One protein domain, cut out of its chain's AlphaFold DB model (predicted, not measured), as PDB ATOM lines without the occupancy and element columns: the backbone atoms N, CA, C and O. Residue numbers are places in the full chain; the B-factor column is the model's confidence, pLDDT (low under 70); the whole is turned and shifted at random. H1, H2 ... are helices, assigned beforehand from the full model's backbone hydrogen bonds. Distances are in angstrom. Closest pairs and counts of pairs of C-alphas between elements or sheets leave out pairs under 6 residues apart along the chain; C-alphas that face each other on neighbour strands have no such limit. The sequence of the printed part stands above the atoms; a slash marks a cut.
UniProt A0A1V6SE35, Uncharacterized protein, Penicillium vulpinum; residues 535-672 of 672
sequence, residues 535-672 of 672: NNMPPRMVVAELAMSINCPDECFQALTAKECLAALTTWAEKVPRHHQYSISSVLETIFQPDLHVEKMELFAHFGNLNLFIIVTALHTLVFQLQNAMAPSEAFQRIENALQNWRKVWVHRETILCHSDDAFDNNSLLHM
ATOM      1  N   ASN A 535     230.100 167.966 168.737       85.31
ATOM      2  CA  ASN A 535     230.954 167.450 167.671       85.31
ATOM      3  C   ASN A 535     230.684 165.989 167.319       85.31
ATOM      4  O   ASN A 535     231.322 165.493 166.386       85.31
ATOM      5  N   ASN A 536     229.729 165.333 167.989       86.88
ATOM      6  CA  ASN A 536     229.373 163.934 167.750       86.88
ATOM      7  C   ASN A 536     230.620 163.028 167.802       86.88
ATOM      8  O   ASN A 536     230.798 162.126 166.976       86.88
ATOM      9  N   MET A 537     231.526 163.344 168.728       87.25
ATOM     10  CA  MET A 537     232.746 162.586 168.981       87.25
ATOM     11  C   MET A 537     232.455 161.497 170.018       87.25
ATOM     12  O   MET A 537     231.651 161.730 170.915       87.25
ATOM     13  N   PRO A 538     233.087 160.317 169.932       89.25
ATOM     14  CA  PRO A 538     232.999 159.348 171.014       89.25
ATOM     15  C   PRO A 538     233.632 159.924 172.292       89.25
ATOM     16  O   PRO A 538     234.704 160.534 172.183       89.25
ATOM     17  N   PRO A 539     233.010 159.725 173.470       91.88
ATOM     18  CA  PRO A 539     233.609 160.129 174.738       91.88
ATOM     19  C   PRO A 539     234.932 159.389 174.943       91.88
ATOM     20  O   PRO A 539     235.064 158.209 174.599       91.88
ATOM     21  N   ARG A 540     235.921 160.100 175.472       92.50
ATOM     22  CA  ARG A 540     237.266 159.603 175.772       92.50
ATOM     23  C   ARG A 540     237.441 159.236 177.231       92.50
ATOM     24  O   ARG A 540     238.322 158.423 177.507       92.50
ATOM     25  N   MET A 541     236.636 159.809 178.120       91.00
ATOM     26  CA  MET A 541     236.544 159.423 179.521       91.00
ATOM     27  C   MET A 541     235.256 158.629 179.718       91.00
ATOM     28  O   MET A 541     234.168 159.101 179.378       91.00
ATOM     29  N   VAL A 542     235.353 157.398 180.219       89.94
ATOM     30  CA  VAL A 542     234.146 156.616 180.505       89.94
ATOM     31  C   VAL A 542     233.579 157.009 181.861       89.94
ATOM     32  O   VAL A 542     234.310 157.319 182.793       89.94
ATOM     33  N   VAL A 543     232.258 156.940 181.996       90.69
ATOM     34  CA  VAL A 543     231.546 157.319 183.226       90.69
ATOM     35  C   VAL A 543     232.040 156.564 184.467       90.69
ATOM     36  O   VAL A 543     232.053 157.120 185.560       90.69
ATOM     37  N   ALA A 544     232.487 155.314 184.308       90.00
ATOM     38  CA  ALA A 544     233.053 154.525 185.403       90.00
ATOM     39  C   ALA A 544     234.368 155.105 185.964       90.00
ATOM     40  O   ALA A 544     234.723 154.803 187.097       90.00
ATOM     41  N   GLU A 545     235.074 155.953 185.206       91.56
ATOM     42  CA  GLU A 545     236.275 156.659 185.677       91.56
ATOM     43  C   GLU A 545     235.937 157.809 186.637       91.56
ATOM     44  O   GLU A 545     236.824 158.295 187.334       91.56
ATOM     45  N   LEU A 546     234.667 158.227 186.728       92.38
ATOM     46  CA  LEU A 546     234.199 159.258 187.662       92.38
ATOM     47  C   LEU A 546     234.025 158.679 189.077       92.38
ATOM     48  O   LEU A 546     232.925 158.645 189.643       92.38
ATOM     49  N   ALA A 547     235.115 158.131 189.605       92.06
ATOM     50  CA  ALA A 547     235.197 157.452 190.895       92.06
ATOM     51  C   ALA A 547     235.705 158.359 192.030       92.06
ATOM     52  O   ALA A 547     235.703 157.926 193.181       92.06
ATOM     53  N   MET A 548     236.088 159.602 191.721       93.00
ATOM     54  CA  MET A 548     236.404 160.625 192.721       93.00
ATOM     55  C   MET A 548     235.157 161.020 193.523       93.00
ATOM     56  O   MET A 548     234.023 160.764 193.098       93.00
ATOM     57  N   SER A 549     235.360 161.657 194.679       91.69
ATOM     58  CA  SER A 549     234.248 162.198 195.477       91.69
ATOM     59  C   SER A 549     233.407 163.201 194.676       91.69
ATOM     60  O   SER A 549     233.908 163.858 193.766       91.69
ATOM     61  N   ILE A 550     232.120 163.322 195.007       91.44
ATOM     62  CA  ILE A 550     231.279 164.413 194.495       91.44
ATOM     63  C   ILE A 550     231.854 165.777 194.895       91.44
ATOM     64  O   ILE A 550     232.449 165.914 195.964       91.44
ATOM     65  N   ASN A 551     231.629 166.791 194.060       92.69
ATOM     66  CA  ASN A 551     232.069 168.156 194.331       92.69
ATOM     67  C   ASN A 551     231.377 168.708 195.586       92.69
ATOM     68  O   ASN A 551     230.148 168.603 195.713       92.69
ATOM     69  N   CYS A 552     232.145 169.327 196.479       90.19
ATOM     70  CA  CYS A 552     231.591 170.075 197.601       90.19
ATOM     71  C   CYS A 552     230.893 171.356 197.106       90.19
ATOM     72  O   CYS A 552     231.232 171.858 196.031       90.19
ATOM     73  N   PRO A 553     229.932 171.910 197.870       88.44
ATOM     74  CA  PRO A 553     229.342 173.213 197.569       88.44
ATOM     75  C   PRO A 553     230.400 174.318 197.435       88.44
ATOM     76  O   PRO A 553     231.459 174.254 198.068       88.44
ATOM     77  N   ASP A 554     230.116 175.335 196.623       88.75
ATOM     78  CA  ASP A 554     231.064 176.426 196.368       88.75
ATOM     79  C   ASP A 554     231.352 177.238 197.637       88.75
ATOM     80  O   ASP A 554     232.464 177.723 197.799       88.75
ATOM     81  N   GLU A 555     230.421 177.296 198.589       89.88
ATOM     82  CA  GLU A 555     230.619 177.933 199.893       89.88
ATOM     83  C   GLU A 555     231.704 177.230 200.717       89.88
ATOM     84  O   GLU A 555     232.439 177.873 201.462       89.88
ATOM     85  N   CYS A 556     231.834 175.906 200.571       90.81
ATOM     86  CA  CYS A 556     232.902 175.146 201.220       90.81
ATOM     87  C   CYS A 556     234.236 175.407 200.518       90.81
ATOM     88  O   CYS A 556     235.255 175.632 201.167       90.81
ATOM     89  N   PHE A 557     234.223 175.371 199.183       92.75
ATOM     90  CA  PHE A 557     235.423 175.494 198.365       92.75
ATOM     91  C   PHE A 557     235.912 176.936 198.189       92.75
ATOM     92  O   PHE A 557     237.005 177.132 197.698       92.75
ATOM     93  N   GLN A 558     235.134 177.967 198.498       92.94
ATOM     94  CA  GLN A 558     235.559 179.369 198.360       92.94
ATOM     95  C   GLN A 558     235.561 180.106 199.702       92.94
ATOM     96  O   GLN A 558     235.605 181.336 199.728       92.94
ATOM     97  N   ALA A 559     235.514 179.364 200.810       93.44
ATOM     98  CA  ALA A 559     235.654 179.914 202.150       93.44
ATOM     99  C   ALA A 559     236.971 180.694 202.293       93.44
ATOM    100  O   ALA A 559     238.003 180.290 201.761       93.44
ATOM    101  N   LEU A 560     236.954 181.805 203.035       93.69
ATOM    102  CA  LEU A 560     238.147 182.641 203.218       93.69
ATOM    103  C   LEU A 560     239.053 182.118 204.334       93.69
ATOM    104  O   LEU A 560     240.221 182.490 204.417       93.69
ATOM    105  N   THR A 561     238.510 181.270 205.208       93.38
ATOM    106  CA  THR A 561     239.232 180.683 206.336       93.38
ATOM    107  C   THR A 561     238.876 179.212 206.528       93.38
ATOM    108  O   THR A 561     237.761 178.776 206.224       93.38
ATOM    109  N   ALA A 562     239.796 178.455 207.133       92.06
ATOM    110  CA  ALA A 562     239.574 177.065 207.534       92.06
ATOM    111  C   ALA A 562     238.304 176.890 208.389       92.06
ATOM    112  O   ALA A 562     237.547 175.936 208.215       92.06
ATOM    113  N   LYS A 563     238.031 177.851 209.279       92.12
ATOM    114  CA  LYS A 563     236.849 177.864 210.145       92.12
ATOM    115  C   LYS A 563     235.541 177.992 209.368       92.12
ATOM    116  O   LYS A 563     234.587 177.269 209.652       92.12
ATOM    117  N   GLU A 564     235.483 178.916 208.412       93.62
ATOM    118  CA  GLU A 564     234.314 179.095 207.542       93.62
ATOM    119  C   GLU A 564     234.070 177.851 206.687       93.62
ATOM    120  O   GLU A 564     232.937 177.378 206.601       93.62
ATOM    121  N   CYS A 565     235.143 177.275 206.137       92.56
ATOM    122  CA  CYS A 565     235.085 176.037 205.368       92.56
ATOM    123  C   CYS A 565     234.496 174.893 206.205       92.56
ATOM    124  O   CYS A 565     233.527 174.252 205.798       92.56
ATOM    125  N   LEU A 566     235.017 174.682 207.420       90.88
ATOM    126  CA  LEU A 566     234.550 173.632 208.324       90.88
ATOM    127  C   LEU A 566     233.084 173.827 208.745       90.88
ATOM    128  O   LEU A 566     232.335 172.850 208.864       90.88
ATOM    129  N   ALA A 567     232.654 175.074 208.954       90.12
ATOM    130  CA  ALA A 567     231.261 175.396 209.246       90.12
ATOM    131  C   ALA A 567     230.346 175.045 208.060       90.12
ATOM    132  O   ALA A 567     229.357 174.335 208.247       90.12
ATOM    133  N   ALA A 568     230.712 175.457 206.842       89.88
ATOM    134  CA  ALA A 568     229.957 175.156 205.625       89.88
ATOM    135  C   ALA A 568     229.884 173.643 205.347       89.88
ATOM    136  O   ALA A 568     228.801 173.109 205.095       89.88
ATOM    137  N   LEU A 569     231.006 172.929 205.492       88.12
ATOM    138  CA  LEU A 569     231.059 171.467 205.393       88.12
ATOM    139  C   LEU A 569     230.156 170.804 206.432       88.12
ATOM    140  O   LEU A 569     229.506 169.800 206.139       88.12
ATOM    141  N   THR A 570     230.077 171.375 207.636       86.88
ATOM    142  CA  THR A 570     229.225 170.847 208.697       86.88
ATOM    143  C   THR A 570     227.749 170.988 208.386       86.88
ATOM    144  O   THR A 570     227.021 170.007 208.526       86.88
ATOM    145  N   THR A 571     227.327 172.145 207.883       87.44
ATOM    146  CA  THR A 571     225.953 172.365 207.423       87.44
ATOM    147  C   THR A 571     225.601 171.472 206.234       87.44
ATOM    148  O   THR A 571     224.513 170.900 206.181       87.44
ATOM    149  N   TRP A 572     226.515 171.305 205.278       85.06
ATOM    150  CA  TRP A 572     226.286 170.428 204.129       85.06
ATOM    151  C   TRP A 572     226.125 168.961 204.547       85.06
ATOM    152  O   TRP A 572     225.221 168.257 204.088       85.06
ATOM    153  N   ALA A 573     226.953 168.522 205.487       81.81
ATOM    154  CA  ALA A 573     226.953 167.174 206.022       81.81
ATOM    155  C   ALA A 573     225.673 166.747 206.764       81.81
ATOM    156  O   ALA A 573     225.413 165.547 206.883       81.81
ATOM    157  N   GLU A 574     224.889 167.691 207.292       82.25
ATOM    158  CA  GLU A 574     223.580 167.396 207.898       82.25
ATOM    159  C   GLU A 574     222.591 166.858 206.857       82.25
ATOM    160  O   GLU A 574     221.752 166.012 207.166       82.25
ATOM    161  N   LYS A 575     222.719 167.325 205.611       80.19
ATOM    162  CA  LYS A 575     221.848 166.978 204.481       80.19
ATOM    163  C   LYS A 575     222.414 165.821 203.653       80.19
ATOM    164  O   LYS A 575     221.664 165.012 203.115       80.19
ATOM    165  N   VAL A 576     223.743 165.725 203.573       76.62
ATOM    166  CA  VAL A 576     224.479 164.672 202.860       76.62
ATOM    167  C   VAL A 576     225.348 163.906 203.866       76.62
ATOM    168  O   VAL A 576     226.426 164.380 204.221       76.62
ATOM    169  N   PRO A 577     224.913 162.729 204.363       68.88
ATOM    170  CA  PRO A 577     225.568 162.085 205.497       68.88
ATOM    171  C   PRO A 577     227.044 161.740 205.247       68.88
ATOM    172  O   PRO A 577     227.369 160.953 204.358       68.88
ATOM    173  N   ARG A 578     227.920 162.245 206.127       62.28
ATOM    174  CA  ARG A 578     229.403 162.168 206.076       62.28
ATOM    175  C   ARG A 578     230.001 160.761 205.933       62.28
ATOM    176  O   ARG A 578     231.144 160.618 205.521       62.28
ATOM    177  N   HIS A 579     229.255 159.726 206.317       52.72
ATOM    178  CA  HIS A 579     229.742 158.346 206.403       52.72
ATOM    179  C   HIS A 579     229.639 157.569 205.080       52.72
ATOM    180  O   HIS A 579     230.176 156.469 204.981       52.72
ATOM    181  N   HIS A 580     228.974 158.130 204.064       60.56
ATOM    182  CA  HIS A 580     228.949 157.579 202.713       60.56
ATOM    183  C   HIS A 580     229.628 158.571 201.768       60.56
ATOM    184  O   HIS A 580     229.013 159.541 201.333       60.56
ATOM    185  N   GLN A 581     230.900 158.334 201.448       69.06
ATOM    186  CA  GLN A 581     231.538 159.030 200.333       69.06
ATOM    187  C   GLN A 581     230.872 158.564 199.036       69.06
ATOM    188  O   GLN A 581     230.932 157.387 198.682       69.06
ATOM    189  N   TYR A 582     230.199 159.487 198.353       82.56
ATOM    190  CA  TYR A 582     229.598 159.232 197.051       82.56
ATOM    191  C   TYR A 582     230.557 159.664 195.949       82.56
ATOM    192  O   TYR A 582     231.130 160.750 196.006       82.56
ATOM    193  N   SER A 583     230.662 158.831 194.922       89.94
ATOM    194  CA  SER A 583     231.217 159.198 193.620       89.94
ATOM    195  C   SER A 583     230.102 159.317 192.584       89.94
ATOM    196  O   SER A 583     229.046 158.691 192.722       89.94
ATOM    197  N   ILE A 584     230.333 160.065 191.506       89.44
ATOM    198  CA  ILE A 584     229.363 160.182 190.405       89.44
ATOM    199  C   ILE A 584     229.021 158.805 189.817       89.44
ATOM    200  O   ILE A 584     227.852 158.518 189.559       89.44
ATOM    201  N   SER A 585     230.016 157.929 189.659       90.81
ATOM    202  CA  SER A 585     229.807 156.546 189.210       90.81
ATOM    203  C   SER A 585     228.860 155.766 190.134       90.81
ATOM    204  O   SER A 585     227.883 155.193 189.649       90.81
ATOM    205  N   SER A 586     229.059 155.818 191.456       91.31
ATOM    206  CA  SER A 586     228.181 155.142 192.431       91.31
ATOM    207  C   SER A 586     226.747 155.703 192.452       91.31
ATOM    208  O   SER A 586     225.763 154.971 192.613       91.31
ATOM    209  N   VAL A 587     226.602 157.016 192.241       91.50
ATOM    210  CA  VAL A 587     225.296 157.684 192.156       91.50
ATOM    211  C   VAL A 587     224.553 157.208 190.914       91.50
ATOM    212  O   VAL A 587     223.375 156.857 190.993       91.50
ATOM    213  N   LEU A 588     225.244 157.123 189.777       90.31
ATOM    214  CA  LEU A 588     224.667 156.623 188.534       90.31
ATOM    215  C   LEU A 588     224.227 155.162 188.661       90.31
ATOM    216  O   LEU A 588     223.109 154.841 188.263       90.31
ATOM    217  N   GLU A 589     225.023 154.294 189.290       91.00
ATOM    218  CA  GLU A 589     224.627 152.906 189.592       91.00
ATOM    219  C   GLU A 589     223.322 152.811 190.397       91.00
ATOM    220  O   GLU A 589     222.503 151.918 190.147       91.00
ATOM    221  N   THR A 590     223.106 153.755 191.316       92.06
ATOM    222  CA  THR A 590     221.871 153.862 192.104       92.06
ATOM    223  C   THR A 590     220.703 154.356 191.247       92.06
ATOM    224  O   THR A 590     219.610 153.798 191.300       92.06
ATOM    225  N   ILE A 591     220.921 155.379 190.419       91.94
ATOM    226  CA  ILE A 591     219.889 155.964 189.551       91.94
ATOM    227  C   ILE A 591     219.456 154.988 188.438       91.94
ATOM    228  O   ILE A 591     218.302 155.032 188.012       91.94
ATOM    229  N   PHE A 592     220.326 154.059 188.019       88.56
ATOM    230  CA  PHE A 592     220.008 152.989 187.060       88.56
ATOM    231  C   PHE A 592     219.027 151.928 187.576       88.56
ATOM    232  O   PHE A 592     218.557 151.109 186.778       88.56
ATOM    233  N   GLN A 593     218.743 151.893 188.880       91.75
ATOM    234  CA  GLN A 593     217.782 150.949 189.443       91.75
ATOM    235  C   GLN A 593     216.349 151.281 188.985       91.75
ATOM    236  O   GLN A 593     216.059 152.438 188.678       91.75
ATOM    237  N   PRO A 594     215.433 150.294 188.916       89.25
ATOM    238  CA  PRO A 594     214.045 150.531 188.502       89.25
ATOM    239  C   PRO A 594     213.325 151.573 189.364       89.25
ATOM    240  O   PRO A 594     212.632 152.436 188.835       89.25
ATOM    241  N   ASP A 595     213.563 151.533 190.675       88.00
ATOM    242  CA  ASP A 595     212.975 152.445 191.646       88.00
ATOM    243  C   ASP A 595     214.064 153.121 192.479       88.00
ATOM    244  O   ASP A 595     214.983 152.473 192.985       88.00
ATOM    245  N   LEU A 596     213.941 154.439 192.642       91.19
ATOM    246  CA  LEU A 596     214.792 155.226 193.525       91.19
ATOM    247  C   LEU A 596     214.093 155.402 194.875       91.19
ATOM    248  O   LEU A 596     213.034 156.024 194.954       91.19
ATOM    249  N   HIS A 597     214.693 154.861 195.937       90.50
ATOM    250  CA  HIS A 597     214.201 155.049 197.301       90.50
ATOM    251  C   HIS A 597     214.120 156.537 197.664       90.50
ATOM    252  O   HIS A 597     215.018 157.310 197.328       90.50
ATOM    253  N   VAL A 598     213.076 156.917 198.409       88.44
ATOM    254  CA  VAL A 598     212.807 158.310 198.811       88.44
ATOM    255  C   VAL A 598     214.006 158.936 199.528       88.44
ATOM    256  O   VAL A 598     214.374 160.059 199.213       88.44
ATOM    257  N   GLU A 599     214.688 158.189 200.400       88.44
ATOM    258  CA  GLU A 599     215.895 158.660 201.100       88.44
ATOM    259  C   GLU A 599     217.039 159.032 200.141       88.44
ATOM    260  O   GLU A 599     217.711 160.043 200.327       88.44
ATOM    261  N   LYS A 600     217.258 158.239 199.081       89.44
ATOM    262  CA  LYS A 600     218.281 158.527 198.061       89.44
ATOM    263  C   LYS A 600     217.853 159.675 197.150       89.44
ATOM    264  O   LYS A 600     218.698 160.454 196.729       89.44
ATOM    265  N   MET A 601     216.557 159.793 196.863       89.94
ATOM    266  CA  MET A 601     216.008 160.921 196.110       89.94
ATOM    267  C   MET A 601     216.200 162.243 196.865       89.94
ATOM    268  O   MET A 601     216.701 163.197 196.274       89.94
ATOM    269  N   GLU A 602     215.869 162.271 198.159       88.88
ATOM    270  CA  GLU A 602     216.095 163.412 199.056       88.88
ATOM    271  C   GLU A 602     217.580 163.788 199.093       88.88
ATOM    272  O   GLU A 602     217.948 164.943 198.894       88.88
ATOM    273  N   LEU A 603     218.451 162.793 199.275       89.25
ATOM    274  CA  LEU A 603     219.897 162.975 199.296       89.25
ATOM    275  C   LEU A 603     220.431 163.595 197.996       89.25
ATOM    276  O   LEU A 603     221.188 164.561 198.032       89.25
ATOM    277  N   PHE A 604     220.060 163.036 196.842       90.88
ATOM    278  CA  PHE A 604     220.562 163.503 195.548       90.88
ATOM    279  C   PHE A 604     220.018 164.887 195.185       90.88
ATOM    280  O   PHE A 604     220.702 165.645 194.499       90.88
ATOM    281  N   ALA A 605     218.827 165.252 195.670       89.44
ATOM    282  CA  ALA A 605     218.271 166.589 195.477       89.44
ATOM    283  C   ALA A 605     219.106 167.678 196.181       89.44
ATOM    284  O   ALA A 605     219.145 168.811 195.708       89.44
ATOM    285  N   HIS A 606     219.834 167.319 197.243       88.31
ATOM    286  CA  HIS A 606     220.741 168.208 197.975       88.31
ATOM    287  C   HIS A 606     222.146 168.339 197.366       88.31
ATOM    288  O   HIS A 606     222.969 169.102 197.877       88.31
ATOM    289  N   PHE A 607     222.466 167.613 196.293       88.19
ATOM    290  CA  PHE A 607     223.744 167.799 195.602       88.19
ATOM    291  C   PHE A 607     223.832 169.196 194.978       88.19
ATOM    292  O   PHE A 607     222.819 169.772 194.622       88.19
ATOM    293  N   GLY A 608     225.026 169.771 194.810       82.31
ATOM    294  CA  GLY A 608     225.187 171.053 194.102       82.31
ATOM    295  C   GLY A 608     224.771 170.994 192.620       82.31
ATOM    296  O   GLY A 608     224.712 169.910 192.032       82.31
ATOM    297  N   ASN A 609     224.518 172.156 191.999       84.56
ATOM    298  CA  ASN A 609     224.174 172.254 190.568       84.56
ATOM    299  C   ASN A 609     225.221 171.562 189.685       84.56
ATOM    300  O   ASN A 609     224.866 170.822 188.769       84.56
ATOM    301  N   LEU A 610     226.506 171.742 190.009       86.62
ATOM    302  CA  LEU A 610     227.621 171.124 189.294       86.62
ATOM    303  C   LEU A 610     227.511 169.592 189.270       86.62
ATOM    304  O   LEU A 610     227.594 168.988 188.206       86.62
ATOM    305  N   ASN A 611     227.233 168.963 190.414       92.12
ATOM    306  CA  ASN A 611     227.073 167.509 190.501       92.12
ATOM    307  C   ASN A 611     225.891 167.010 189.659       92.12
ATOM    308  O   ASN A 611     226.028 166.033 188.923       92.12
ATOM    309  N   LEU A 612     224.737 167.684 189.722       89.75
ATOM    310  CA  LEU A 612     223.577 167.307 188.903       89.75
ATOM    311  C   LEU A 612     223.846 167.481 187.405       89.75
ATOM    312  O   LEU A 612     223.404 166.652 186.603       89.75
ATOM    313  N   PHE A 613     224.599 168.519 187.043       88.56
ATOM    314  CA  PHE A 613     225.015 168.778 185.675       88.56
ATOM    315  C   PHE A 613     225.986 167.705 185.145       88.56
ATOM    316  O   PHE A 613     225.844 167.219 184.018       88.56
ATOM    317  N   ILE A 614     226.923 167.243 185.976       92.00
ATOM    318  CA  ILE A 614     227.807 166.118 185.648       92.00
ATOM    319  C   ILE A 614     226.994 164.835 185.438       92.00
ATOM    320  O   ILE A 614     227.216 164.124 184.457       92.00
ATOM    321  N   ILE A 615     226.015 164.552 186.306       92.38
ATOM    322  CA  ILE A 615     225.160 163.358 186.204       92.38
ATOM    323  C   ILE A 615     224.373 163.355 184.887       92.38
ATOM    324  O   ILE A 615     224.379 162.346 184.181       92.38
ATOM    325  N   VAL A 616     223.721 164.463 184.513       90.31
ATOM    326  CA  VAL A 616     222.962 164.514 183.249       90.31
ATOM    327  C   VAL A 616     223.880 164.434 182.027       90.31
ATOM    328  O   VAL A 616     223.556 163.742 181.060       90.31
ATOM    329  N   THR A 617     225.067 165.045 182.096       90.44
ATOM    330  CA  THR A 617     226.095 164.919 181.056       90.44
ATOM    331  C   THR A 617     226.540 163.462 180.913       90.44
ATOM    332  O   THR A 617     226.598 162.939 179.800       90.44
ATOM    333  N   ALA A 618     226.748 162.750 182.023       92.88
ATOM    334  CA  ALA A 618     227.071 161.329 182.015       92.88
ATOM    335  C   ALA A 618     225.970 160.483 181.367       92.88
ATOM    336  O   ALA A 618     226.266 159.677 180.482       92.88
ATOM    337  N   LEU A 619     224.699 160.719 181.704       91.06
ATOM    338  CA  LEU A 619     223.576 160.048 181.041       91.06
ATOM    339  C   LEU A 619     223.561 160.319 179.530       91.06
ATOM    340  O   LEU A 619     223.372 159.387 178.748       91.06
ATOM    341  N   HIS A 620     223.835 161.555 179.102       89.62
ATOM    342  CA  HIS A 620     223.941 161.891 177.681       89.62
ATOM    343  C   HIS A 620     225.084 161.127 176.989       89.62
ATOM    344  O   HIS A 620     224.880 160.547 175.918       89.62
ATOM    345  N   THR A 621     226.278 161.068 177.591       90.12
ATOM    346  CA  THR A 621     227.408 160.307 177.020       90.12
ATOM    347  C   THR A 621     227.103 158.810 176.893       90.12
ATOM    348  O   THR A 621     227.470 158.194 175.892       90.12
ATOM    349  N   LEU A 622     226.360 158.230 177.842       88.69
ATOM    350  CA  LEU A 622     225.945 156.827 177.795       88.69
ATOM    351  C   LEU A 622     224.883 156.572 176.724       88.69
ATOM    352  O   LEU A 622     224.980 155.586 175.993       88.69
ATOM    353  N   VAL A 623     223.902 157.471 176.572       86.69
ATOM    354  CA  VAL A 623     222.929 157.422 175.467       86.69
ATOM    355  C   VAL A 623     223.661 157.426 174.129       86.69
ATOM    356  O   VAL A 623     223.378 156.586 173.274       86.69
ATOM    357  N   PHE A 624     224.634 158.324 173.961       87.31
ATOM    358  CA  PHE A 624     225.451 158.382 172.755       87.31
ATOM    359  C   PHE A 624     226.174 157.051 172.501       87.31
ATOM    360  O   PHE A 624     226.110 156.515 171.394       87.31
ATOM    361  N   GLN A 625     226.843 156.486 173.510       85.94
ATOM    362  CA  GLN A 625     227.540 155.204 173.370       85.94
ATOM    363  C   GLN A 625     226.584 154.071 172.978       85.94
ATOM    364  O   GLN A 625     226.893 153.305 172.068       85.94
ATOM    365  N   LEU A 626     225.408 153.991 173.605       83.19
ATOM    366  CA  LEU A 626     224.418 152.945 173.339       83.19
ATOM    367  C   LEU A 626     223.765 153.069 171.965       83.19
ATOM    368  O   LEU A 626     223.540 152.054 171.320       83.19
ATOM    369  N   GLN A 627     223.503 154.287 171.485       79.75
ATOM    370  CA  GLN A 627     222.996 154.509 170.126       79.75
ATOM    371  C   GLN A 627     224.002 154.086 169.051       79.75
ATOM    372  O   GLN A 627     223.610 153.659 167.966       79.75
ATOM    373  N   ASN A 628     225.295 154.213 169.348       80.62
ATOM    374  CA  ASN A 628     226.369 153.813 168.444       80.62
ATOM    375  C   ASN A 628     226.799 152.346 168.633       80.62
ATOM    376  O   ASN A 628     227.517 151.807 167.790       80.62
ATOM    377  N   ALA A 629     226.350 151.685 169.702       76.81
ATOM    378  CA  ALA A 629     226.551 150.264 169.948       76.81
ATOM    379  C   ALA A 629     225.346 149.448 169.446       76.81
ATOM    380  O   ALA A 629     224.205 149.897 169.483       76.81
ATOM    381  N   MET A 630     225.560 148.198 169.024       73.94
ATOM    382  CA  MET A 630     224.452 147.249 168.822       73.94
ATOM    383  C   MET A 630     223.988 146.701 170.180       73.94
ATOM    384  O   MET A 630     224.145 145.516 170.470       73.94
ATOM    385  N   ALA A 631     223.514 147.591 171.054       74.12
ATOM    386  CA  ALA A 631     223.191 147.270 172.436       74.12
ATOM    387  C   ALA A 631     221.864 146.491 172.559       74.12
ATOM    388  O   ALA A 631     220.934 146.727 171.783       74.12
ATOM    389  N   PRO A 632     221.749 145.575 173.539       76.44
ATOM    390  CA  PRO A 632     220.504 144.862 173.814       76.44
ATOM    391  C   PRO A 632     219.434 145.804 174.386       76.44
ATOM    392  O   PRO A 632     219.751 146.802 175.031       76.44
ATOM    393  N   SER A 633     218.155 145.456 174.211       75.56
ATOM    394  CA  SER A 633     217.013 146.249 174.702       75.56
ATOM    395  C   SER A 633     217.063 146.534 176.209       75.56
ATOM    396  O   SER A 633     216.665 147.609 176.644       75.56
ATOM    397  N   GLU A 634     217.625 145.619 177.002       76.00
ATOM    398  CA  GLU A 634     217.819 145.782 178.450       76.00
ATOM    399  C   GLU A 634     218.702 146.992 178.802       76.00
ATOM    400  O   GLU A 634     218.458 147.674 179.797       76.00
ATOM    401  N   ALA A 635     219.700 147.308 177.968       73.50
ATOM    402  CA  ALA A 635     220.570 148.460 178.188       73.50
ATOM    403  C   ALA A 635     219.814 149.788 178.009       73.50
ATOM    404  O   ALA A 635     220.038 150.733 178.765       73.50
ATOM    405  N   PHE A 636     218.869 149.840 177.064       77.12
ATOM    406  CA  PHE A 636     217.993 150.999 176.877       77.12
ATOM    407  C   PHE A 636     217.029 151.176 178.055       77.12
ATOM    408  O   PHE A 636     216.823 152.306 178.492       77.12
ATOM    409  N   GLN A 637     216.522 150.079 178.631       82.00
ATOM    410  CA  GLN A 637     215.648 150.143 179.806       82.00
ATOM    411  C   GLN A 637     216.356 150.754 181.020       82.00
ATOM    412  O   GLN A 637     215.777 151.579 181.721       82.00
ATOM    413  N   ARG A 638     217.625 150.395 181.268       83.38
ATOM    414  CA  ARG A 638     218.397 150.984 182.377       83.38
ATOM    415  C   ARG A 638     218.543 152.496 182.219       83.38
ATOM    416  O   ARG A 638     218.350 153.228 183.183       83.38
ATOM    417  N   ILE A 639     218.842 152.968 181.011       84.75
ATOM    418  CA  ILE A 639     218.947 154.405 180.720       84.75
ATOM    419  C   ILE A 639     217.607 155.113 180.892       84.75
ATOM    420  O   ILE A 639     217.569 156.212 181.436       84.75
ATOM    421  N   GLU A 640     216.510 154.497 180.457       83.81
ATOM    422  CA  GLU A 640     215.177 155.063 180.645       83.81
ATOM    423  C   GLU A 640     214.836 155.208 182.134       83.81
ATOM    424  O   GLU A 640     214.430 156.291 182.559       83.81
ATOM    425  N   ASN A 641     215.098 154.172 182.940       88.62
ATOM    426  CA  ASN A 641     214.943 154.234 184.395       88.62
ATOM    427  C   ASN A 641     215.787 155.373 184.984       88.62
ATOM    428  O   ASN A 641     215.294 156.171 185.780       88.62
ATOM    429  N   ALA A 642     217.039 155.500 184.538       89.31
ATOM    430  CA  ALA A 642     217.937 156.541 185.014       89.31
ATOM    431  C   ALA A 642     217.463 157.955 184.673       89.31
ATOM    432  O   ALA A 642     217.487 158.829 185.535       89.31
ATOM    433  N   LEU A 643     216.979 158.186 183.452       87.31
ATOM    434  CA  LEU A 643     216.417 159.476 183.047       87.31
ATOM    435  C   LEU A 643     215.154 159.817 183.849       87.31
ATOM    436  O   LEU A 643     214.972 160.965 184.256       87.31
ATOM    437  N   GLN A 644     214.293 158.831 184.115       88.31
ATOM    438  CA  GLN A 644     213.104 159.022 184.948       88.31
ATOM    439  C   GLN A 644     213.475 159.348 186.399       88.31
ATOM    440  O   GLN A 644     212.915 160.276 186.980       88.31
ATOM    441  N   ASN A 645     214.431 158.624 186.978       92.25
ATOM    442  CA  ASN A 645     214.890 158.847 188.345       92.25
ATOM    443  C   ASN A 645     215.634 160.181 188.490       92.25
ATOM    444  O   ASN A 645     215.353 160.923 189.426       92.25
ATOM    445  N   TRP A 646     216.492 160.545 187.533       90.44
ATOM    446  CA  TRP A 646     217.122 161.867 187.490       90.44
ATOM    447  C   TRP A 646     216.077 162.985 187.410       90.44
ATOM    448  O   TRP A 646     216.158 163.959 188.152       90.44
ATOM    449  N   ARG A 647     215.029 162.818 186.590       87.44
ATOM    450  CA  ARG A 647     213.918 163.778 186.520       87.44
ATOM    451  C   ARG A 647     213.187 163.913 187.858       87.44
ATOM    452  O   ARG A 647     212.850 165.032 188.232       87.44
ATOM    453  N   LYS A 648     212.934 162.810 188.574       88.44
ATOM    454  CA  LYS A 648     212.323 162.850 189.918       88.44
ATOM    455  C   LYS A 648     213.196 163.642 190.893       88.44
ATOM    456  O   LYS A 648     212.678 164.523 191.566       88.44
ATOM    457  N   VAL A 649     214.508 163.381 190.909       90.50
ATOM    458  CA  VAL A 649     215.482 164.121 191.733       90.50
ATOM    459  C   VAL A 649     215.466 165.614 191.401       90.50
ATOM    460  O   VAL A 649     215.383 166.434 192.309       90.50
ATOM    461  N   TRP A 650     215.494 165.970 190.114       87.19
ATOM    462  CA  TRP A 650     215.469 167.366 189.676       87.19
ATOM    463  C   TRP A 650     214.189 168.087 190.112       87.19
ATOM    464  O   TRP A 650     214.250 169.160 190.698       87.19
ATOM    465  N   VAL A 651     213.019 167.484 189.880       86.75
ATOM    466  CA  VAL A 651     211.730 168.071 190.288       86.75
ATOM    467  C   VAL A 651     211.642 168.217 191.808       86.75
ATOM    468  O   VAL A 651     211.152 169.231 192.296       86.75
ATOM    469  N   HIS A 652     212.139 167.231 192.557       87.44
ATOM    470  CA  HIS A 652     212.164 167.287 194.017       87.44
ATOM    471  C   HIS A 652     213.079 168.405 194.538       87.44
ATOM    472  O   HIS A 652     212.714 169.138 195.456       87.44
ATOM    473  N   ARG A 653     214.235 168.610 193.900       86.25
ATOM    474  CA  ARG A 653     215.116 169.749 194.192       86.25
ATOM    475  C   ARG A 653     214.398 171.083 194.003       86.25
ATOM    476  O   ARG A 653     214.450 171.912 194.903       86.25
ATOM    477  N   GLU A 654     213.732 171.285 192.868       81.25
ATOM    478  CA  GLU A 654     212.973 172.519 192.608       81.25
ATOM    479  C   GLU A 654     211.949 172.769 193.719       81.25
ATOM    480  O   GLU A 654     211.836 173.882 194.223       81.25
ATOM    481  N   THR A 655     211.264 171.720 194.192       82.94
ATOM    482  CA  THR A 655     210.354 171.874 195.329       82.94
ATOM    483  C   THR A 655     211.072 172.264 196.619       82.94
ATOM    484  O   THR A 655     210.576 173.150 197.304       82.94
ATOM    485  N   ILE A 656     212.233 171.687 196.941       81.69
ATOM    486  CA  ILE A 656     213.015 172.081 198.129       81.69
ATOM    487  C   ILE A 656     213.404 173.562 198.046       81.69
ATOM    488  O   ILE A 656     213.176 174.302 199.002       81.69
ATOM    489  N   LEU A 657     213.920 174.001 196.894       74.88
ATOM    490  CA  LEU A 657     214.360 175.382 196.678       74.88
ATOM    491  C   LEU A 657     213.200 176.387 196.751       74.88
ATOM    492  O   LEU A 657     213.371 177.471 197.294       74.88
ATOM    493  N   CYS A 658     212.007 176.025 196.270       65.00
ATOM    494  CA  CYS A 658     210.821 176.880 196.381       65.00
ATOM    495  C   CYS A 658     210.255 176.995 197.808       65.00
ATOM    496  O   CYS A 658     209.487 177.914 198.065       65.00
ATOM    497  N   HIS A 659     210.560 176.062 198.719       56.31
ATOM    498  CA  HIS A 659     210.086 176.118 200.114       56.31
ATOM    499  C   HIS A 659     211.096 176.788 201.060       56.31
ATOM    500  O   HIS A 659     210.741 177.128 202.189       56.31
ATOM    501  N   SER A 660     212.338 176.989 200.616       53.53
ATOM    502  CA  SER A 660     213.340 177.807 201.292       53.53
ATOM    503  C   SER A 660     213.296 179.237 200.745       53.53
ATOM    504  O   SER A 660     214.142 179.617 199.940       53.53
ATOM    505  N   ASP A 661     212.299 180.029 201.146       40.06
ATOM    506  CA  ASP A 661     212.286 181.483 200.922       40.06
ATOM    507  C   ASP A 661     213.389 182.143 201.774       40.06
ATOM    508  O   ASP A 661     213.116 182.708 202.826       40.06
ATOM    509  N   ASP A 662     214.644 182.001 201.343       33.72
ATOM    510  CA  ASP A 662     215.760 182.907 201.614       33.72
ATOM    511  C   ASP A 662     216.949 182.544 200.700       33.72
ATOM    512  O   ASP A 662     217.426 181.412 200.686       33.72
ATOM    513  N   ALA A 663     217.445 183.563 199.992       31.95
ATOM    514  CA  ALA A 663     218.644 183.623 199.145       31.95
ATOM    515  C   ALA A 663     218.530 183.167 197.669       31.95
ATOM    516  O   ALA A 663     218.699 182.014 197.287       31.95
ATOM    517  N   PHE A 664     218.356 184.189 196.824       36.41
ATOM    518  CA  PHE A 664     218.899 184.310 195.470       36.41
ATOM    519  C   PHE A 664     220.212 183.535 195.251       36.41
ATOM    520  O   PHE A 664     221.242 183.964 195.762       36.41
ATOM    521  N   ASP A 665     220.195 182.530 194.373       34.62
ATOM    522  CA  ASP A 665     221.228 182.349 193.343       34.62
ATOM    523  C   ASP A 665     220.766 181.347 192.274       34.62
ATOM    524  O   ASP A 665     220.945 180.138 192.380       34.62
ATOM    525  N   ASN A 666     220.110 181.857 191.230       33.59
ATOM    526  CA  ASN A 666     219.594 181.049 190.118       33.59
ATOM    527  C   ASN A 666     220.348 181.293 188.798       33.59
ATOM    528  O   ASN A 666     219.811 181.024 187.728       33.59
ATOM    529  N   ASN A 667     221.588 181.800 188.845       33.06
ATOM    530  CA  ASN A 667     222.351 182.115 187.625       33.06
ATOM    531  C   ASN A 667     223.730 181.452 187.495       33.06
ATOM    532  O   ASN A 667     224.420 181.677 186.503       33.06
ATOM    533  N   SER A 668     224.105 180.563 188.408       34.84
ATOM    534  CA  SER A 668     225.300 179.725 188.294       34.84
ATOM    535  C   SER A 668     224.874 178.300 187.903       34.84
ATOM    536  O   SER A 668     224.319 177.551 188.707       34.84
ATOM    537  N   LEU A 669     225.121 177.951 186.631       33.69
ATOM    538  CA  LEU A 669     224.900 176.657 185.940       33.69
ATOM    539  C   LEU A 669     223.509 176.348 185.359       33.69
ATOM    540  O   LEU A 669     223.384 175.392 184.594       33.69
ATOM    541  N   LEU A 670     222.482 177.163 185.600       28.95
ATOM    542  CA  LEU A 670     221.205 177.034 184.886       28.95
ATOM    543  C   LEU A 670     221.327 177.650 183.499       28.95
ATOM    544  O   LEU A 670     220.933 178.788 183.310       28.95
ATOM    545  N   HIS A 671     221.941 176.920 182.568       27.14
ATOM    546  CA  HIS A 671     221.786 176.995 181.113       27.14
ATOM    547  C   HIS A 671     222.967 176.242 180.478       27.14
ATOM    548  O   HIS A 671     223.789 176.864 179.821       27.14
ATOM    549  N   MET A 672     223.081 174.927 180.695       26.91
ATOM    550  CA  MET A 672     223.833 174.022 179.817       26.91
ATOM    551  C   MET A 672     223.022 172.769 179.503       26.91
ATOM    552  O   MET A 672     222.462 172.189 180.458       26.91
TER     553      MET A 672
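AT A GLANCE: This is residues 535 to 672 of the 672 residues of an uncharacterized protein of Penicillium vulpinum (UniProt A0A1V6SE35). A long helical hairpin, H5 and H6 side by side, has two short helices, H3 and H4, packed across it. H1 and H2 form a small separate group toward the end of the domain away from the hairpin's turn. The 138 printed residues hold six named helices, H1 to H6 in chain order, and no named strand; the class is all helix. The whole is compact, with a radius of gyration of the C-alphas of 16.4 A, yet elongated, spanning 52 by 31 by 30 A.

HOW THE PARTS SIT: H1, residues 554 to 557, touches H2, residues 562 to 575, with the C-alphas of Cys 556 and Cys 565 closest at 4.8 A. H3, residues 584 to 591, is about perpendicular to H5, residues 609 to 628, at 74 degrees, and touches it at Ile 584 and Ile 615, the closest C-alphas, 6.7 A apart. H6, residues 633 to 659, is the hub and touches three helices. With H3 it is about perpendicular at 82 degrees, the closest C-alphas being Ile 591 and Ala 642, 5.0 A. With H4, residues 598 to 605, the angle is 74 degrees, about perpendicular, and the closest C-alphas are Ala 605 and Arg 653, 4.6 A. H5 and H6 form a hairpin at a shallow tilt of 18 degrees, opposite ways, with C-alphas Val 623 and Ile 639 closest at 7.2 A. H1 and H2 are apart from H5 and H6. Every O i to N i+4 pair is within hydrogen-bond range in H3, H4, H5 and H6; in H2 it is 9 of 10, and H1 is too short for such a pair.

IN THESE COORDINATES: H1 begins at C-alpha 554 (231.064, 176.426, 196.368). From first to last C-alpha, H2 measures 20.6 A, H5 28.9 A and H6 39.8 A, ending at C-alpha 659 (210.086, 176.118, 200.114).

THE WHOLE: The farthest C-alphas, Lys 563 and Met 630, are 52.9 A apart. The printed part has no cut, and no link between named helices is long. Residues 577 to 581 and 658 to 672 are under pLDDT 70.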